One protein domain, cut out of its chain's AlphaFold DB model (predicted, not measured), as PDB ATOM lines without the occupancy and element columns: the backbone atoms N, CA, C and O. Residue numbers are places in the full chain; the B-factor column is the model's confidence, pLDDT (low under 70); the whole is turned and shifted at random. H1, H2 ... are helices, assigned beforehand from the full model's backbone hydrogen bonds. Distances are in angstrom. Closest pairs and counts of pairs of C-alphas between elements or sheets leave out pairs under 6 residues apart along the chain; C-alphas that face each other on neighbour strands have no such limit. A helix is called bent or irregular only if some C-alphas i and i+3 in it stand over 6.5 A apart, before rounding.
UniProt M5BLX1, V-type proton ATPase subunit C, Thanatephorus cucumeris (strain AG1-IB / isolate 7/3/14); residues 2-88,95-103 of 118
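This is residues 2 to 88 and 95 to 103 of the 118 residues of the protein "V-type proton ATPase subunit C" of Thanatephorus cucumeris (strain AG1-IB / isolate 7/3/14) (UniProt M5BLX1). One very long helix, H1, makes the length of this model, and its residues 2 to 32 stick out as a free arm. Past the other end of H1 the chain folds back through the loop of residues 45 to 61 to a shorter helix, H2, followed by two small helices, H3 and H4; this is a loose cluster in which no helix touches another. The printed part has 96 residues with four named helices, in the order H1, H2, H3, H4 along the chain, and no named strand; the class is all helix. It is extended, with a radius of gyration of the C-alphas of 22.4 A, and the C-alphas span 76 by 33 by 28 A.

Begin with H1, residues 2 to 44, the longest helix; its residues 2 to 32 stand free. Look next at H2, residues 62 to 76: it and H1 are apart, but only just, with their closest C-alphas 8.2 A apart. H3, residues 79 to 82, is apart from H1 and from H2. H4, residues 95 to 101, is apart from H1, H2 and H3. In the backbone, each O i to N i+4 pair inside H1 and H4 is within hydrogen-bond range; H2 has 9 of 11, and H3 is too short for such a pair, with its one O i to N i+3 pair within range. H2 is irregular: C-alphas 72 and 75 are 7.5 A apart.

Find C-alpha 2 at (166.004, 87.356, 153.884); from there H1 runs 62.1 A to C-alpha 44 at (190.413, 132.287, 118.621). Go on to C-alpha 62 at (166.250, 127.916, 124.915), where H2 begins; it reaches C-alpha 76 after 20.9 A. H3 goes from Lys 79 to Ser 82, 5.3 A between these C-alphas. H4 goes from Val 95 to Leu 101, 9.9 A, and ends at C-alpha 101 at (177.632, 116.732, 109.379).

The two C-alphas farthest apart are those of Ala 2 and Gly 88, at 75.9 A. Residues 45 to 61, the long link from H1 to H2, have C-alphas that lie 10 to 22 A from the mean of the C-alphas; the link from H2 to H3 is tight, with 2 residues. Residues 89 to 94 are not printed, and C-alphas 88 and 95 are 12.6 A apart across the cut, which falls in the link from H3 to H4. In the B-factor column the mean pLDDT of the printed part is 80.3, and you will find values under 70 at residues 2 to 3, 78 to 88 and 95 to 103.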
ATOM      1  N   ALA A   2     165.694  86.887 155.244       64.00
ATOM      2  CA  ALA A   2     166.004  87.356 153.884       64.00
ATOM      3  C   ALA A   2     165.550  88.808 153.586       64.00
ATOM      4  O   ALA A   2     166.323  89.593 153.043       64.00
ATOM      5  N   ASP A   3     164.358  89.208 154.044       68.00
ATOM      6  CA  ASP A   3     163.820  90.558 153.774       68.00
ATOM      7  C   ASP A   3     164.578  91.691 154.493       68.00
ATOM      8  O   ASP A   3     164.507  92.854 154.098       68.00
ATOM      9  N   LEU A   4     165.289  91.370 155.581       73.38
ATOM     10  CA  LEU A   4     166.124  92.332 156.312       73.38
ATOM     11  C   LEU A   4     167.442  92.568 155.566       73.38
ATOM     12  O   LEU A   4     167.810  93.720 155.353       73.38
ATOM     13  N   SER A   5     168.079  91.499 155.072       83.56
ATOM     14  CA  SER A   5     169.304  91.610 154.270       83.56
ATOM     15  C   SER A   5     169.086  92.331 152.939       83.56
ATOM     16  O   SER A   5     169.960  93.065 152.488       83.56
ATOM     17  N   GLU A   6     167.914  92.171 152.316       85.19
ATOM     18  CA  GLU A   6     167.592  92.864 151.065       85.19
ATOM     19  C   GLU A   6     167.466  94.380 151.271       85.19
ATOM     20  O   GLU A   6     168.007  95.163 150.492       85.19
ATOM     21  N   LYS A   7     166.817  94.809 152.361       85.69
ATOM     22  CA  LYS A   7     166.680  96.236 152.702       85.69
ATOM     23  C   LYS A   7     168.019  96.892 153.033       85.69
ATOM     24  O   LYS A   7     168.242  98.046 152.655       85.69
ATOM     25  N   GLU A   8     168.900  96.176 153.724       87.06
ATOM     26  CA  GLU A   8     170.252  96.651 154.035       87.06
ATOM     27  C   GLU A   8     171.086  96.800 152.759       87.06
ATOM     28  O   GLU A   8     171.617  97.884 152.502       87.06
ATOM     29  N   LEU A   9     171.102  95.774 151.900       90.94
ATOM     30  CA  LEU A   9     171.818  95.804 150.623       90.94
ATOM     31  C   LEU A   9     171.293  96.906 149.696       90.94
ATOM     32  O   LEU A   9     172.076  97.616 149.067       90.94
ATOM     33  N   TRP A  10     169.973  97.088 149.638       92.56
ATOM     34  CA  TRP A  10     169.343  98.158 148.866       92.56
ATOM     35  C   TRP A  10     169.786  99.546 149.339       92.56
ATOM     36  O   TRP A  10     170.112 100.418 148.531       92.56
ATOM     37  N   THR A  11     169.841  99.750 150.656       92.25
ATOM     38  CA  THR A  11     170.254 101.028 151.249       92.25
ATOM     39  C   THR A  11     171.725 101.321 150.965       92.25
ATOM     40  O   THR A  11     172.073 102.445 150.591       92.25
ATOM     41  N   GLU A  12     172.591 100.315 151.091       93.12
ATOM     42  CA  GLU A  12     174.003 100.454 150.742       93.12
ATOM     43  C   GLU A  12     174.198 100.744 149.254       93.12
ATOM     44  O   GLU A  12     174.912 101.688 148.906       93.12
ATOM     45  N   LEU A  13     173.517  99.999 148.381       94.19
ATOM     46  CA  LEU A  13     173.588 100.191 146.937       94.19
ATOM     47  C   LEU A  13     173.188 101.614 146.546       94.19
ATOM     48  O   LEU A  13     173.916 102.264 145.798       94.19
ATOM     49  N   LEU A  14     172.074 102.127 147.078       94.06
ATOM     50  CA  LEU A  14     171.630 103.496 146.807       94.06
ATOM     51  C   LEU A  14     172.652 104.535 147.271       94.06
ATOM     52  O   LEU A  14     172.905 105.515 146.562       94.06
ATOM     53  N   ARG A  15     173.259 104.329 148.444       93.38
ATOM     54  CA  ARG A  15     174.293 105.230 148.965       93.38
ATOM     55  C   ARG A  15     175.516 105.247 148.050       93.38
ATOM     56  O   ARG A  15     175.973 106.329 147.686       93.38
ATOM     57  N   LEU A  16     176.022 104.074 147.661       95.00
ATOM     58  CA  LEU A  16     177.181 103.959 146.773       95.00
ATOM     59  C   LEU A  16     176.878 104.525 145.382       95.00
ATOM     60  O   LEU A  16     177.661 105.315 144.859       95.00
ATOM     61  N   ALA A  17     175.732 104.168 144.803       94.88
ATOM     62  CA  ALA A  17     175.323 104.635 143.483       94.88
ATOM     63  C   ALA A  17     175.211 106.163 143.436       94.88
ATOM     64  O   ALA A  17     175.716 106.781 142.502       94.88
ATOM     65  N   ARG A  18     174.621 106.791 144.463       92.81
ATOM     66  CA  ARG A  18     174.493 108.253 144.532       92.81
ATOM     67  C   ARG A  18     175.851 108.956 144.604       92.81
ATOM     68  O   ARG A  18     176.046 109.948 143.903       92.81
ATOM     69  N   THR A  19     176.772 108.462 145.432       94.81
ATOM     70  CA  THR A  19     178.120 109.043 145.542       94.81
ATOM     71  C   THR A  19     178.885 108.893 144.230       94.81
ATOM     72  O   THR A  19     179.346 109.891 143.679       94.81
ATOM     73  N   ASN A  20     178.923 107.681 143.671       95.38
ATOM     74  CA  ASN A  20     179.634 107.404 142.422       95.38
ATOM     75  C   ASN A  20     179.045 108.183 141.239       95.38
ATOM     76  O   ASN A  20     179.786 108.682 140.398       95.38
ATOM     77  N   PHE A  21     177.718 108.333 141.179       93.69
ATOM     78  CA  PHE A  21     177.064 109.142 140.153       93.69
ATOM     79  C   PHE A  21     177.451 110.622 140.264       93.69
ATOM     80  O   PHE A  21     177.772 111.248 139.255       93.69
ATOM     81  N   SER A  22     177.474 111.176 141.482       93.38
ATOM     82  CA  SER A  22     177.903 112.559 141.716       93.38
ATOM     83  C   SER A  22     179.348 112.788 141.261       93.38
ATOM     84  O   SER A  22     179.629 113.780 140.587       93.38
ATOM     85  N   GLU A  23     180.262 111.873 141.584       94.94
ATOM     86  CA  GLU A  23     181.664 111.959 141.159       94.94
ATOM     87  C   GLU A  23     181.813 111.819 139.637       94.94
ATOM     88  O   GLU A  23     182.462 112.647 138.995       94.94
ATOM     89  N   ALA A  24     181.149 110.832 139.033       94.00
ATOM     90  CA  ALA A  24     181.173 110.630 137.587       94.00
ATOM     91  C   ALA A  24     180.616 111.846 136.826       94.00
ATOM     92  O   ALA A  24     181.182 112.258 135.810       94.00
ATOM     93  N   PHE A  25     179.546 112.469 137.332       93.19
ATOM     94  CA  PHE A  25     178.979 113.677 136.736       93.19
ATOM     95  C   PHE A  25     179.931 114.876 136.848       93.19
ATOM     96  O   PHE A  25     180.093 115.625 135.884       93.19
ATOM     97  N   GLN A  26     180.622 115.038 137.981       93.31
ATOM     98  CA  GLN A  26     181.656 116.069 138.114       93.31
ATOM     99  C   GLN A  26     182.775 115.867 137.086       93.31
ATOM    100  O   GLN A  26     183.153 116.828 136.413       93.31
ATOM    101  N   VAL A  27     183.269 114.638 136.906       95.44
ATOM    102  CA  VAL A  27     184.298 114.323 135.898       95.44
ATOM    103  C   VAL A  27     183.805 114.631 134.481       95.44
ATOM    104  O   VAL A  27     184.536 115.238 133.696       95.44
ATOM    105  N   LEU A  28     182.551 114.296 134.160       93.00
ATOM    106  CA  LEU A  28     181.940 114.629 132.872       93.00
ATOM    107  C   LEU A  28     181.967 116.143 132.603       93.00
ATOM    108  O   LEU A  28     182.354 116.568 131.512       93.00
ATOM    109  N   VAL A  29     181.596 116.960 133.595       93.00
ATOM    110  CA  VAL A  29     181.621 118.428 133.479       93.00
ATOM    111  C   VAL A  29     183.050 118.950 133.314       93.00
ATOM    112  O   VAL A  29     183.284 119.805 132.461       93.00
ATOM    113  N   HIS A  30     184.025 118.406 134.047       94.56
ATOM    114  CA  HIS A  30     185.432 118.793 133.888       94.56
ATOM    115  C   HIS A  30     185.931 118.536 132.464       94.56
ATOM    116  O   HIS A  30     186.513 119.430 131.850       94.56
ATOM    117  N   ILE A  31     185.629 117.366 131.894       94.94
ATOM    118  CA  ILE A  31     186.003 117.037 130.509       94.94
ATOM    119  C   ILE A  31     185.370 118.029 129.522       94.94
ATOM    120  O   ILE A  31     186.030 118.459 128.572       94.94
ATOM    121  N   LYS A  32     184.112 118.431 129.742       92.44
ATOM    122  CA  LYS A  32     183.433 119.439 128.909       92.44
ATOM    123  C   LYS A  32     184.114 120.807 128.997       92.44
ATOM    124  O   LYS A  32     184.314 121.435 127.963       92.44
ATOM    125  N   ILE A  33     184.528 121.238 130.189       92.56
ATOM    126  CA  ILE A  33     185.255 122.504 130.383       92.56
ATOM    127  C   ILE A  33     186.632 122.456 129.708       92.56
ATOM    128  O   ILE A  33     187.016 123.409 129.032       92.56
ATOM    129  N   THR A  34     187.367 121.349 129.830       93.69
ATOM    130  CA  THR A  34     188.653 121.188 129.134       93.69
ATOM    131  C   THR A  34     188.472 121.265 127.619       93.69
ATOM    132  O   THR A  34     189.238 121.958 126.953       93.69
ATOM    133  N   ARG A  35     187.433 120.621 127.070       91.62
ATOM    134  CA  ARG A  35     187.102 120.730 125.639       91.62
ATOM    135  C   ARG A  35     186.745 122.161 125.238       91.62
ATOM    136  O   ARG A  35     187.288 122.640 124.249       91.62
ATOM    137  N   LEU A  36     185.925 122.854 126.031       91.38
ATOM    138  CA  LEU A  36     185.578 124.266 125.831       91.38
ATOM    139  C   LEU A  36     186.828 125.147 125.745       91.38
ATOM    140  O   LEU A  36     186.944 125.968 124.835       91.38
ATOM    141  N   PHE A  37     187.778 124.960 126.660       90.62
ATOM    142  CA  PHE A  37     189.029 125.713 126.661       90.62
ATOM    143  C   PHE A  37     189.887 125.408 125.428       90.62
ATOM    144  O   PHE A  37     190.303 126.334 124.733       90.62
ATOM    145  N   VAL A  38     190.114 124.126 125.123       91.75
ATOM    146  CA  VAL A  38     190.922 123.709 123.963       91.75
ATOM    147  C   VAL A  38     190.316 124.228 122.660       91.75
ATOM    148  O   VAL A  38     191.029 124.780 121.827       91.75
ATOM    149  N   GLU A  39     189.001 124.124 122.491       88.44
ATOM    150  CA  GLU A  39     188.323 124.625 121.300       88.44
ATOM    151  C   GLU A  39     188.354 126.156 121.210       88.44
ATOM    152  O   GLU A  39     188.527 126.698 120.121       88.44
ATOM    153  N   SER A  40     188.290 126.863 122.342       88.56
ATOM    154  CA  SER A  40     188.468 128.321 122.367       88.56
ATOM    155  C   SER A  40     189.871 128.725 121.902       88.56
ATOM    156  O   SER A  40     190.005 129.650 121.102       88.56
ATOM    157  N   VAL A  41     190.911 127.994 122.325       89.81
ATOM    158  CA  VAL A  41     192.288 128.196 121.835       89.81
ATOM    159  C   VAL A  41     192.378 127.919 120.332       89.81
ATOM    160  O   VAL A  41     192.997 128.698 119.609       89.81
ATOM    161  N   LEU A  42     191.751 126.845 119.842       86.62
ATOM    162  CA  LEU A  42     191.780 126.479 118.420       86.62
ATOM    163  C   LEU A  42     191.028 127.478 117.529       86.62
ATOM    164  O   LEU A  42     191.479 127.754 116.419       86.62
ATOM    165  N   ARG A  43     189.898 128.024 117.996       82.94
ATOM    166  CA  ARG A  43     189.080 128.968 117.217       82.94
ATOM    167  C   ARG A  43     189.608 130.400 117.260       82.94
ATOM    168  O   ARG A  43     189.588 131.075 116.235       82.94
ATOM    169  N   TYR A  44     190.058 130.873 118.423       85.75
ATOM    170  CA  TYR A  44     190.413 132.287 118.621       85.75
ATOM    171  C   TYR A  44     191.917 132.550 118.709       85.75
ATOM    172  O   TYR A  44     192.342 133.699 118.596       85.75
ATOM    173  N   GLY A  45     192.731 131.508 118.867       86.00
ATOM    174  CA  GLY A  45     194.181 131.627 118.956       86.00
ATOM    175  C   GLY A  45     194.671 132.160 120.303       86.00
ATOM    176  O   GLY A  45     193.977 132.134 121.318       86.00
ATOM    177  N   LEU A  46     195.925 132.607 120.319       84.50
ATOM    178  CA  LEU A  46     196.587 133.173 121.494       84.50
ATOM    179  C   LEU A  46     196.545 134.708 121.448       84.50
ATOM    180  O   LEU A  46     196.576 135.276 120.354       84.50
ATOM    181  N   PRO A  47     196.559 135.399 122.603       84.00
ATOM    182  CA  PRO A  47     196.656 134.879 123.976       84.00
ATOM    183  C   PRO A  47     195.329 134.310 124.515       84.00
ATOM    184  O   PRO A  47     194.255 134.788 124.168       84.00
ATOM    185  N   ALA A  48     195.408 133.312 125.406       80.56
ATOM    186  CA  ALA A  48     194.258 132.568 125.942       80.56
ATOM    187  C   ALA A  48     193.463 133.335 127.023       80.56
ATOM    188  O   ALA A  48     193.285 132.861 128.145       80.56
ATOM    189  N   ASN A  49     192.981 134.531 126.687       87.19
ATOM    190  CA  ASN A  49     192.154 135.361 127.562       87.19
ATOM    191  C   ASN A  49     190.669 135.117 127.268       87.19
ATOM    192  O   ASN A  49     190.007 135.937 126.633       87.19
ATOM    193  N   PHE A  50     190.151 133.971 127.708       87.12
ATOM    194  CA  PHE A  50     188.758 133.580 127.483       87.12
ATOM    195  C   PHE A  50     187.944 133.636 128.774       87.12
ATOM    196  O   PHE A  50     188.441 133.326 129.855       87.12
ATOM    197  N   THR A  51     186.665 133.988 128.659       88.19
ATOM    198  CA  THR A  51     185.703 133.920 129.763       88.19
ATOM    199  C   THR A  51     184.662 132.859 129.441       88.19
ATOM    200  O   THR A  51     183.930 132.983 128.463       88.19
ATOM    201  N   GLY A  52     184.610 131.806 130.256       86.56
ATOM    202  CA  GLY A  52     183.567 130.785 130.176       86.56
ATOM    203  C   GLY A  52     182.338 131.196 130.984       86.56
ATOM    204  O   GLY A  52     182.472 131.725 132.087       86.56
ATOM    205  N   LEU A  53     181.147 130.934 130.449       90.12
ATOM    206  CA  LEU A  53     179.878 131.140 131.145       90.12
ATOM    207  C   LEU A  53     179.060 129.850 131.130       90.12
ATOM    208  O   LEU A  53     179.054 129.117 130.144       90.12
ATOM    209  N   VAL A  54     178.338 129.600 132.222       89.62
ATOM    210  CA  VAL A  54     177.349 128.522 132.315       89.62
ATOM    211  C   VAL A  54     175.971 129.161 132.347       89.62
ATOM    212  O   VAL A  54     175.671 129.958 133.234       89.62
ATOM    213  N   VAL A  55     175.132 128.812 131.376       88.19
ATOM    214  CA  VAL A  55     173.770 129.334 131.257       88.19
ATOM    215  C   VAL A  55     172.798 128.186 131.461       88.19
ATOM    216  O   VAL A  55     172.889 127.163 130.788       88.19
ATOM    217  N   LYS A  56     171.851 128.359 132.385       87.62
ATOM    218  CA  LYS A  56     170.703 127.466 132.542       87.62
ATOM    219  C   LYS A  56     169.495 128.108 131.852       87.62
ATOM    220  O   LYS A  56     168.866 128.972 132.465       87.62
ATOM    221  N   PRO A  57     169.188 127.757 130.590       84.12
ATOM    222  CA  PRO A  57     168.027 128.308 129.908       84.12
ATOM    223  C   PRO A  57     166.733 127.743 130.501       84.12
ATOM    224  O   PRO A  57     166.689 126.603 130.973       84.12
ATOM    225  N   GLU A  58     165.656 128.524 130.447       85.38
ATOM    226  CA  GLU A  58     164.328 127.964 130.672       85.38
ATOM    227  C   GLU A  58     163.935 127.086 129.473       85.38
ATOM    228  O   GLU A  58     164.140 127.506 128.330       85.38
ATOM    229  N   PRO A  59     163.299 125.915 129.682       80.56
ATOM    230  CA  PRO A  59     162.988 124.975 128.599       80.56
ATOM    231  C   PRO A  59     162.200 125.577 127.426       80.56
ATOM    232  O   PRO A  59     162.299 125.103 126.298       80.56
ATOM    233  N   LYS A  60     161.404 126.624 127.679       82.81
ATOM    234  CA  LYS A  60     160.594 127.308 126.660       82.81
ATOM    235  C   LYS A  60     161.364 128.383 125.891       82.81
ATOM    236  O   LYS A  60     160.953 128.740 124.791       82.81
ATOM    237  N   THR A  61     162.443 128.918 126.456       85.81
ATOM    238  CA  THR A  61     163.177 130.057 125.887       85.81
ATOM    239  C   THR A  61     164.534 129.671 125.316       85.81
ATOM    240  O   THR A  61     165.196 130.545 124.768       85.81
ATOM    241  N   THR A  62     164.940 128.398 125.387       84.44
ATOM    242  CA  THR A  62     166.250 127.916 124.915       84.44
ATOM    243  C   THR A  62     166.591 128.405 123.509       84.44
ATOM    244  O   THR A  62     167.642 129.007 123.324       84.44
ATOM    245  N   LYS A  63     165.677 128.241 122.542       85.44
ATOM    246  CA  LYS A  63     165.895 128.679 121.151       85.44
ATOM    247  C   LYS A  63     166.147 130.184 121.059       85.44
ATOM    248  O   LYS A  63     167.156 130.607 120.520       85.44
ATOM    249  N   ARG A  64     165.294 130.984 121.708       88.12
ATOM    250  CA  ARG A  64     165.442 132.445 121.752       88.12
ATOM    251  C   ARG A  64     166.762 132.866 122.402       88.12
ATOM    252  O   ARG A  64     167.374 133.829 121.955       88.12
ATOM    253  N   THR A  65     167.195 132.180 123.458       87.56
ATOM    254  CA  THR A  65     168.482 132.456 124.109       87.56
ATOM    255  C   THR A  65     169.648 132.173 123.162       87.56
ATOM    256  O   THR A  65     170.549 133.003 123.070       87.56
ATOM    257  N   LEU A  66     169.613 131.052 122.433       87.12
ATOM    258  CA  LEU A  66     170.623 130.722 121.424       87.12
ATOM    259  C   LEU A  66     170.631 131.740 120.278       87.12
ATOM    260  O   LEU A  66     171.703 132.215 119.918       87.12
ATOM    261  N   ASP A  67     169.465 132.164 119.784       87.50
ATOM    262  CA  ASP A  67     169.358 133.176 118.723       87.50
ATOM    263  C   ASP A  67     169.972 134.520 119.144       87.50
ATOM    264  O   ASP A  67     170.712 135.153 118.389       87.50
ATOM    265  N   VAL A  68     169.695 134.958 120.379       89.88
ATOM    266  CA  VAL A  68     170.251 136.199 120.938       89.88
ATOM    267  C   VAL A  68     171.769 136.092 121.094       89.88
ATOM    268  O   VAL A  68     172.488 137.023 120.730       89.88
ATOM    269  N   LEU A  69     172.273 134.964 121.600       87.81
ATOM    270  CA  LEU A  69     173.713 134.723 121.733       87.81
ATOM    271  C   LEU A  69     174.398 134.676 120.362       87.81
ATOM    272  O   LEU A  69     175.435 135.310 120.183       87.81
ATOM    273  N   ALA A  70     173.798 134.000 119.382       86.62
ATOM    274  CA  ALA A  70     174.295 133.944 118.012       86.62
ATOM    275  C   ALA A  70     174.380 135.340 117.389       86.62
ATOM    276  O   ALA A  70     175.416 135.696 116.833       86.62
ATOM    277  N   ALA A  71     173.347 136.171 117.556       87.50
ATOM    278  CA  ALA A  71     173.363 137.548 117.071       87.50
ATOM    279  C   ALA A  71     174.454 138.399 117.748       87.50
ATOM    280  O   ALA A  71     175.158 139.148 117.071       87.50
ATOM    281  N   HIS A  72     174.629 138.272 119.067       88.44
ATOM    282  CA  HIS A  72     175.647 139.025 119.805       88.44
ATOM    283  C   HIS A  72     177.076 138.601 119.467       88.44
ATOM    284  O   HIS A  72     177.958 139.455 119.420       88.44
ATOM    285  N   PHE A  73     177.309 137.310 119.234       86.62
ATOM    286  CA  PHE A  73     178.636 136.749 118.984       86.62
ATOM    287  C   PHE A  73     178.947 136.516 117.502       86.62
ATOM    288  O   PHE A  73     180.029 136.028 117.190       86.62
ATOM    289  N   ALA A  74     178.074 136.932 116.583       83.69
ATOM    290  CA  ALA A  74     178.293 136.817 115.138       83.69
ATOM    291  C   ALA A  74     179.620 137.448 114.667       83.69
ATOM    292  O   ALA A  74     180.211 137.019 113.679       83.69
ATOM    293  N   TYR A  75     180.135 138.453 115.389       82.50
ATOM    294  CA  TYR A  75     181.429 139.079 115.089       82.50
ATOM    295  C   TYR A  75     182.638 138.150 115.309       82.50
ATOM    296  O   TYR A  75     183.707 138.418 114.761       82.50
ATOM    297  N   LEU A  76     182.487 137.084 116.106       79.62
ATOM    298  CA  LEU A  76     183.507 136.050 116.314       79.62
ATOM    299  C   LEU A  76     183.576 135.065 115.141       79.62
ATOM    300  O   LEU A  76     184.528 134.287 115.046       79.62
ATOM    301  N   GLY A  77     182.598 135.120 114.233       72.75
ATOM    302  CA  GLY A  77     182.554 134.291 113.044       72.75
ATOM    303  C   GLY A  77     183.791 134.493 112.183       72.75
ATOM    304  O   GLY A  77     184.122 135.601 111.752       72.75
ATOM    305  N   SER A  78     184.503 133.394 111.942       61.84
ATOM    306  CA  SER A  78     185.752 133.404 111.192       61.84
ATOM    307  C   SER A  78     185.570 134.031 109.806       61.84
ATOM    308  O   SER A  78     184.726 133.606 109.011       61.84
ATOM    309  N   LYS A  79     186.472 134.954 109.443       54.81
ATOM    310  CA  LYS A  79     186.654 135.419 108.054       54.81
ATOM    311  C   LYS A  79     186.967 134.268 107.078       54.81
ATOM    312  O   LYS A  79     186.899 134.485 105.869       54.81
ATOM    313  N   SER A  80     187.283 133.054 107.553       51.00
ATOM    314  CA  SER A  80     187.424 131.859 106.707       51.00
ATOM    315  C   SER A  80     186.106 131.432 106.055       51.00
ATOM    316  O   SER A  80     186.143 131.021 104.901       51.00
ATOM    317  N   ARG A  81     184.945 131.662 106.693       55.06
ATOM    318  CA  ARG A  81     183.623 131.443 106.064       55.06
ATOM    319  C   ARG A  81     183.410 132.330 104.826       55.06
ATOM    320  O   ARG A  81     182.630 131.996 103.942       55.06
ATOM    321  N   SER A  82     184.122 133.459 104.736       48.19
ATOM    322  CA  SER A  82     184.100 134.341 103.563       48.19
ATOM    323  C   SER A  82     185.070 133.913 102.454       48.19
ATOM    324  O   SER A  82     184.946 134.434 101.343       48.19
ATOM    325  N   ARG A  83     186.041 133.026 102.718       47.22
ATOM    326  CA  ARG A  83     186.994 132.554 101.696       47.22
ATOM    327  C   ARG A  83     186.417 131.427 100.834       47.22
ATOM    328  O   ARG A  83     186.662 131.455  99.632       47.22
ATOM    329  N   ASP A  84     185.578 130.553 101.391       48.41
ATOM    330  CA  ASP A  84     184.940 129.466 100.622       48.41
ATOM    331  C   ASP A  84     183.906 129.946  99.599       48.41
ATOM    332  O   ASP A  84     183.688 129.302  98.580       48.41
ATOM    333  N   LYS A  85     183.323 131.139  99.773       48.75
ATOM    334  CA  LYS A  85     182.430 131.719  98.753       48.75
ATOM    335  C   LYS A  85     183.150 132.214  97.490       48.75
ATOM    336  O   LYS A  85     182.480 132.715  96.589       48.75
ATOM    337  N   LYS A  86     184.488 132.137  97.412       43.16
ATOM    338  CA  LYS A  86     185.267 132.695  96.289       43.16
ATOM    339  C   LYS A  86     186.085 131.676  95.486       43.16
ATOM    340  O   LYS A  86     186.622 132.068  94.452       43.16
ATOM    341  N   SER A  87     186.170 130.410  95.895       42.09
ATOM    342  CA  SER A  87     186.809 129.346  95.104       42.09
ATOM    343  C   SER A  87     185.745 128.441  94.494       42.09
ATOM    344  O   SER A  87     185.281 127.489  95.112       42.09
ATOM    345  N   GLY A  88     185.323 128.784  93.279       49.59
ATOM    346  CA  GLY A  88     184.439 127.934  92.498       49.59
ATOM    347  C   GLY A  88     185.116 126.633  92.062       49.59
ATOM    348  O   GLY A  88     186.284 126.635  91.674       49.59
ATOM    349  N   VAL A  95     181.303 117.519  99.369       54.62
ATOM    350  CA  VAL A  95     180.898 118.627 100.244       54.62
ATOM    351  C   VAL A  95     179.490 118.417 100.810       54.62
ATOM    352  O   VAL A  95     179.269 118.770 101.960       54.62
ATOM    353  N   GLY A  96     178.563 117.785 100.078       57.16
ATOM    354  CA  GLY A  96     177.178 117.562 100.523       57.16
ATOM    355  C   GLY A  96     177.030 116.685 101.776       57.16
ATOM    356  O   GLY A  96     176.211 116.988 102.652       57.16
ATOM    357  N   GLU A  97     177.854 115.641 101.907       53.28
ATOM    358  CA  GLU A  97     177.859 114.754 103.084       53.28
ATOM    359  C   GLU A  97     178.518 115.420 104.302       53.28
ATOM    360  O   GLU A  97     178.058 115.275 105.438       53.28
ATOM    361  N   TYR A  98     179.557 116.234 104.080       54.25
ATOM    362  CA  TYR A  98     180.131 117.064 105.142       54.25
ATOM    363  C   TYR A  98     179.205 118.217 105.525       54.25
ATOM    364  O   TYR A  98     179.169 118.589 106.694       54.25
ATOM    365  N   GLN A  99     178.406 118.734 104.590       49.41
ATOM    366  CA  GLN A  99     177.429 119.791 104.840       49.41
ATOM    367  C   GLN A  99     176.382 119.346 105.866       49.41
ATOM    368  O   GLN A  99     176.062 120.110 106.770       49.41
ATOM    369  N   THR A 100     175.905 118.100 105.767       52.41
ATOM    370  CA  THR A 100     174.946 117.506 106.717       52.41
ATOM    371  C   THR A 100     175.592 117.180 108.068       52.41
ATOM    372  O   THR A 100     174.958 117.336 109.107       52.41
ATOM    373  N   LEU A 101     176.881 116.826 108.113       51.00
ATOM    374  CA  LEU A 101     177.632 116.732 109.379       51.00
ATOM    375  C   LEU A 101     177.908 118.112 110.010       51.00
ATOM    376  O   LEU A 101     177.985 118.232 111.235       51.00
ATOM    377  N   MET A 102     178.011 119.155 109.186       49.59
ATOM    378  CA  MET A 102     178.100 120.563 109.585       49.59
ATOM    379  C   MET A 102     176.749 121.189 109.968       49.59
ATOM    380  O   MET A 102     176.724 122.340 110.401       49.59
ATOM    381  N   GLU A 103     175.634 120.457 109.866       46.16
ATOM    382  CA  GLU A 103     174.343 120.880 110.431       46.16
ATOM    383  C   GLU A 103     174.298 120.757 111.961       46.16
ATOM    384  O   GLU A 103     173.343 121.228 112.580       46.16
TER     385      GLU A 103